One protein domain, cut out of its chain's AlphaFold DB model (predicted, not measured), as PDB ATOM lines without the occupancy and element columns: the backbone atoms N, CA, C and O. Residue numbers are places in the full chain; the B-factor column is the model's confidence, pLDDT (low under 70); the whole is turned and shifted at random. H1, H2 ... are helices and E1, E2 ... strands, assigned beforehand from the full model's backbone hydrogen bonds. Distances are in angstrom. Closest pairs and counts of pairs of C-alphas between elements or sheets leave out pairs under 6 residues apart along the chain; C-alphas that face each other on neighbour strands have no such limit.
ATOM      1  N   THR A   2     152.301 193.410 201.546       46.09
ATOM      2  CA  THR A   2     151.365 194.048 202.479       46.09
ATOM      3  C   THR A   2     150.388 192.992 202.981       46.09
ATOM      4  O   THR A   2     149.653 192.403 202.191       46.09
ATOM      5  N   PHE A   3     150.402 192.726 204.284       56.78
ATOM      6  CA  PHE A   3     149.441 191.839 204.930       56.78
ATOM      7  C   PHE A   3     148.354 192.704 205.566       56.78
ATOM      8  O   PHE A   3     148.625 193.483 206.477       56.78
ATOM      9  N   THR A   4     147.134 192.615 205.043       55.53
ATOM     10  CA  THR A   4     145.957 193.268 205.621       55.53
ATOM     11  C   THR A   4     145.456 192.416 206.775       55.53
ATOM     12  O   THR A   4     144.883 191.349 206.555       55.53
ATOM     13  N   VAL A   5     145.710 192.873 207.996       61.44
ATOM     14  CA  VAL A   5     145.214 192.235 209.211       61.44
ATOM     15  C   VAL A   5     143.967 192.993 209.650       61.44
ATOM     16  O   VAL A   5     144.021 194.199 209.881       61.44
ATOM     17  N   HIS A   6     142.833 192.300 209.727       66.50
ATOM     18  CA  HIS A   6     141.589 192.872 210.232       66.50
ATOM     19  C   HIS A   6     141.389 192.405 211.674       66.50
ATOM     20  O   HIS A   6     141.447 191.205 211.953       66.50
ATOM     21  N   SER A   7     141.179 193.349 212.594       68.69
ATOM     22  CA  SER A   7     140.732 193.036 213.952       68.69
ATOM     23  C   SER A   7     139.313 192.479 213.872       68.69
ATOM     24  O   SER A   7     138.430 193.132 213.311       68.69
ATOM     25  N   VAL A   8     139.100 191.279 214.399       73.25
ATOM     26  CA  VAL A   8     137.790 190.614 214.405       73.25
ATOM     27  C   VAL A   8     137.210 190.659 215.815       73.25
ATOM     28  O   VAL A   8     137.934 190.877 216.788       73.25
ATOM     29  N   ASP A   9     135.891 190.500 215.928       73.12
ATOM     30  CA  ASP A   9     135.226 190.403 217.222       73.12
ATOM     31  C   ASP A   9     135.850 189.292 218.086       73.12
ATOM     32  O   ASP A   9     136.199 188.210 217.603       73.12
ATOM     33  N   ARG A  10     135.995 189.567 219.385       68.19
ATOM     34  CA  ARG A  10     136.716 188.695 220.323       68.19
ATOM     35  C   ARG A  10     136.077 187.310 220.460       68.19
ATOM     36  O   ARG A  10     136.760 186.385 220.883       68.19
ATOM     37  N   SER A  11     134.804 187.155 220.088       72.12
ATOM     38  CA  SER A  11     134.080 185.876 220.116       72.12
ATOM     39  C   SER A  11     134.610 184.814 219.149       72.12
ATOM     40  O   SER A  11     134.329 183.635 219.352       72.12
ATOM     41  N   PHE A  12     135.384 185.199 218.130       75.06
ATOM     42  CA  PHE A  12     135.950 184.259 217.156       75.06
ATOM     43  C   PHE A  12     137.275 183.630 217.605       75.06
ATOM     44  O   PHE A  12     137.667 182.599 217.062       75.06
ATOM     45  N   CYS A  13     137.966 184.229 218.578       78.31
ATOM     46  CA  CYS A  13     139.192 183.671 219.142       78.31
ATOM     47  C   CYS A  13     138.899 182.789 220.359       78.31
ATOM     48  O   CYS A  13     138.008 183.074 221.161       78.31
ATOM     49  N   VAL A  14     139.714 181.743 220.523       72.00
ATOM     50  CA  VAL A  14     139.695 180.864 221.700       72.00
ATOM     51  C   VAL A  14     139.933 181.704 222.960       72.00
ATOM     52  O   VAL A  14     140.816 182.565 222.990       72.00
ATOM     53  N   ASP A  15     139.064 181.522 223.957       74.75
ATOM     54  CA  ASP A  15     139.063 182.223 225.249       74.75
ATOM     55  C   ASP A  15     139.154 183.754 225.171       74.75
ATOM     56  O   ASP A  15     139.599 184.393 226.122       74.75
ATOM     57  N   ARG A  16     138.763 184.367 224.040       80.56
ATOM     58  CA  ARG A  16     138.885 185.820 223.815       80.56
ATOM     59  C   ARG A  16     140.300 186.347 224.083       80.56
ATOM     60  O   ARG A  16     140.465 187.449 224.607       80.56
ATOM     61  N   CYS A  17     141.319 185.542 223.776       81.38
ATOM     62  CA  CYS A  17     142.713 185.845 224.108       81.38
ATOM     63  C   CYS A  17     142.904 186.194 225.600       81.38
ATOM     64  O   CYS A  17     143.744 187.020 225.944       81.38
ATOM     65  N   ASN A  18     142.090 185.605 226.482       83.25
ATOM     66  CA  ASN A  18     142.039 185.853 227.921       83.25
ATOM     67  C   ASN A  18     141.871 187.336 228.318       83.25
ATOM     68  O   ASN A  18     142.294 187.733 229.399       83.25
ATOM     69  N   GLU A  19     141.306 188.166 227.429       82.88
ATOM     70  CA  GLU A  19     141.220 189.633 227.566       82.88
ATOM     71  C   GLU A  19     142.590 190.339 227.744       82.88
ATOM     72  O   GLU A  19     142.641 191.500 228.140       82.88
ATOM     73  N   LEU A  20     143.697 189.654 227.420       84.62
ATOM     74  CA  LEU A  20     145.089 190.131 227.520       84.62
ATOM     75  C   LEU A  20     145.742 190.316 226.135       84.62
ATOM     76  O   LEU A  20     146.966 190.286 225.978       84.62
ATOM     77  N   GLY A  21     144.913 190.421 225.097       84.75
ATOM     78  CA  GLY A  21     145.372 190.536 223.723       84.75
ATOM     79  C   GLY A  21     144.266 190.872 222.729       84.75
ATOM     80  O   GLY A  21     143.086 191.000 223.064       84.75
ATOM     81  N   VAL A  22     144.670 191.004 221.468       85.94
ATOM     82  CA  VAL A  22     143.809 191.349 220.336       85.94
ATOM     83  C   VAL A  22     143.666 190.148 219.403       85.94
ATOM     84  O   VAL A  22     144.650 189.507 219.035       85.94
ATOM     85  N   CYS A  23     142.426 189.862 219.001       85.75
ATOM     86  CA  CYS A  23     142.093 188.811 218.043       85.75
ATOM     87  C   CYS A  23     142.184 189.336 216.604       85.75
ATOM     88  O   CYS A  23     141.516 190.309 216.236       85.75
ATOM     89  N   TYR A  24     142.973 188.663 215.776       84.94
ATOM     90  CA  TYR A  24     143.175 189.006 214.375       84.94
ATOM     91  C   TYR A  24     142.775 187.854 213.462       84.94
ATOM     92  O   TYR A  24     143.114 186.703 213.723       84.94
ATOM     93  N   ALA A  25     142.107 188.157 212.349       80.88
ATOM     94  CA  ALA A  25     141.888 187.158 211.306       80.88
ATOM     95  C   ALA A  25     143.127 187.023 210.416       80.88
ATOM     96  O   ALA A  25     143.540 187.981 209.758       80.88
ATOM     97  N   SER A  26     143.684 185.813 210.367       78.88
ATOM     98  CA  SER A  26     144.695 185.401 209.395       78.88
ATOM     99  C   SER A  26     144.072 184.516 208.310       78.88
ATOM    100  O   SER A  26     142.939 184.049 208.431       78.88
ATOM    101  N   ARG A  27     144.827 184.247 207.237       77.19
ATOM    102  CA  ARG A  27     144.414 183.322 206.163       77.19
ATOM    103  C   ARG A  27     144.231 181.884 206.651       77.19
ATOM    104  O   ARG A  27     143.498 181.126 206.030       77.19
ATOM    105  N   GLU A  28     144.897 181.533 207.745       77.75
ATOM    106  CA  GLU A  28     144.893 180.194 208.346       77.75
ATOM    107  C   GLU A  28     143.887 180.064 209.505       77.75
ATOM    108  O   GLU A  28     143.654 178.962 209.990       77.75
ATOM    109  N   GLY A  29     143.265 181.170 209.932       78.00
ATOM    110  CA  GLY A  29     142.321 181.206 211.052       78.00
ATOM    111  C   GLY A  29     142.508 182.421 211.971       78.00
ATOM    112  O   GLY A  29     143.413 183.234 211.755       78.00
ATOM    113  N   PRO A  30     141.637 182.588 212.981       83.19
ATOM    114  CA  PRO A  30     141.778 183.637 213.984       83.19
ATOM    115  C   PRO A  30     142.978 183.351 214.902       83.19
ATOM    116  O   PRO A  30     143.116 182.252 215.434       83.19
ATOM    117  N   ILE A  31     143.845 184.347 215.087       84.25
ATOM    118  CA  ILE A  31     145.044 184.282 215.931       84.25
ATOM    119  C   ILE A  31     145.007 185.377 217.000       84.25
ATOM    120  O   ILE A  31     144.539 186.488 216.750       84.25
ATOM    121  N   CYS A  32     145.532 185.076 218.187       86.75
ATOM    122  CA  CYS A  32     145.680 186.042 219.272       86.75
ATOM    123  C   CYS A  32     147.060 186.699 219.242       86.75
ATOM    124  O   CYS A  32     148.080 186.016 219.127       86.75
ATOM    125  N   TYR A  33     147.078 188.021 219.384       86.19
ATOM    126  CA  TYR A  33     148.278 188.815 219.609       86.19
ATOM    127  C   TYR A  33     148.239 189.379 221.025       86.19
ATOM    128  O   TYR A  33     147.348 190.160 221.355       86.19
ATOM    129  N   CYS A  34     149.182 188.965 221.857       86.81
ATOM    130  CA  CYS A  34     149.207 189.295 223.273       86.81
ATOM    131  C   CYS A  34     149.955 190.601 223.529       86.81
ATOM    132  O   CYS A  34     150.891 190.932 222.796       86.81
ATOM    133  N   ASP A  35     149.606 191.296 224.611       85.50
ATOM    134  CA  ASP A  35     150.290 192.535 225.005       85.50
ATOM    135  C   ASP A  35     151.787 192.314 225.305       85.50
ATOM    136  O   ASP A  35     152.613 193.190 225.053       85.50
ATOM    137  N   ASP A  36     152.162 191.100 225.722       82.62
ATOM    138  CA  ASP A  36     153.553 190.662 225.913       82.62
ATOM    139  C   ASP A  36     154.352 190.503 224.597       82.62
ATOM    140  O   ASP A  36     155.515 190.094 224.618       82.62
ATOM    141  N   GLY A  37     153.735 190.733 223.433       81.69
ATOM    142  CA  GLY A  37     154.346 190.532 222.113       81.69
ATOM    143  C   GLY A  37     154.379 189.073 221.638       81.69
ATOM    144  O   GLY A  37     155.014 188.763 220.629       81.69
ATOM    145  N   ARG A  38     153.698 188.165 222.345       81.50
ATOM    146  CA  ARG A  38     153.518 186.763 221.936       81.50
ATOM    147  C   ARG A  38     152.394 186.634 220.906       81.50
ATOM    148  O   ARG A  38     151.395 187.347 220.979       81.50
ATOM    149  N   ILE A  39     152.560 185.714 219.958       82.31
ATOM    150  CA  ILE A  39     151.586 185.435 218.895       82.31
ATOM    151  C   ILE A  39     151.195 183.959 218.980       82.31
ATOM    152  O   ILE A  39     152.067 183.094 218.906       82.31
ATOM    153  N   GLY A  40     149.897 183.681 219.103       74.81
ATOM    154  CA  GLY A  40     149.345 182.325 219.207       74.81
ATOM    155  C   GLY A  40     148.869 181.951 220.618       74.81
ATOM    156  O   GLY A  40     149.298 182.536 221.607       74.81
ATOM    157  N   GLY A  41     147.957 180.973 220.692       76.19
ATOM    158  CA  GLY A  41     147.355 180.497 221.945       76.19
ATOM    159  C   GLY A  41     146.352 181.470 222.581       76.19
ATOM    160  O   GLY A  41     145.878 182.405 221.934       76.19
ATOM    161  N   SER A  42     146.030 181.240 223.855       77.19
ATOM    162  CA  SER A  42     145.275 182.171 224.704       77.19
ATOM    163  C   SER A  42     146.293 182.964 225.527       77.19
ATOM    164  O   SER A  42     147.071 182.352 226.249       77.19
ATOM    165  N   CYS A  43     146.296 184.303 225.453       81.50
ATOM    166  CA  CYS A  43     147.271 185.198 226.117       81.50
ATOM    167  C   CYS A  43     147.284 185.151 227.656       81.50
ATOM    168  O   CYS A  43     147.849 186.026 228.307       81.50
ATOM    169  N   GLY A  44     146.638 184.152 228.256       75.88
ATOM    170  CA  GLY A  44     146.820 183.839 229.656       75.88
ATOM    171  C   GLY A  44     148.230 183.346 229.924       75.88
ATOM    172  O   GLY A  44     148.909 182.789 229.063       75.88
ATOM    173  N   SER A  45     148.664 183.540 231.163       66.94
ATOM    174  CA  SER A  45     149.775 182.790 231.715       66.94
ATOM    175  C   SER A  45     149.424 181.318 231.569       66.94
ATOM    176  O   SER A  45     148.577 180.802 232.299       66.94
TER     177      SER A  45
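Overview. This is residues 2 to 45 of the 143 residues of a protein of Nippostrongylus brasiliensis (UniProt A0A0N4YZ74). A two-stranded hairpin, E1 and E2, has a short helix, H1, near the end where E1 begins and E2 ends. Residues 2 to 13 run past E1 to H1, and residues 35 to 45 fold back after E2. The 44 printed residues hold H1, E1 and E2 in that order, an antiparallel sheet and a mixed class, with 18 residues in named elements, under half. It is compact, radius of gyration of the C-alphas 9.6 A, spanning 31 by 21 by 14 A.

Arrangement. Residues 6 to 7 pair antiparallel with residues 24 to 25 of E1, residues 21 to 26. In H1, residues 14 to 19, 0 of 2 O i to N i+4 pairs are within hydrogen-bond range, but 3 of 3 O i to N i+3 pairs are. The closest C-alphas of H1 and E2, residues 29 to 34, are those of Cys 17 and Cys 32, 5.7 A apart. E1 and E2 form an antiparallel hairpin at 152 degrees, with N 24 and O 31 at 2.9 A.

Along the chain. H1 is 10.7 A long, from C-alpha 14 at (139.695, 180.864, 221.700). E1 is 15.2 A long and E2 16.2 A, ending at C-alpha 34, (149.207, 189.295, 223.273).

Size, cuts and confidence. The C-alphas of Thr 2 and Ser 45, the two farthest apart, are 31.4 A apart. The printed part has no cut, and both links are tight. Residues 2 to 7, 10 and 45 have pLDDT under 70.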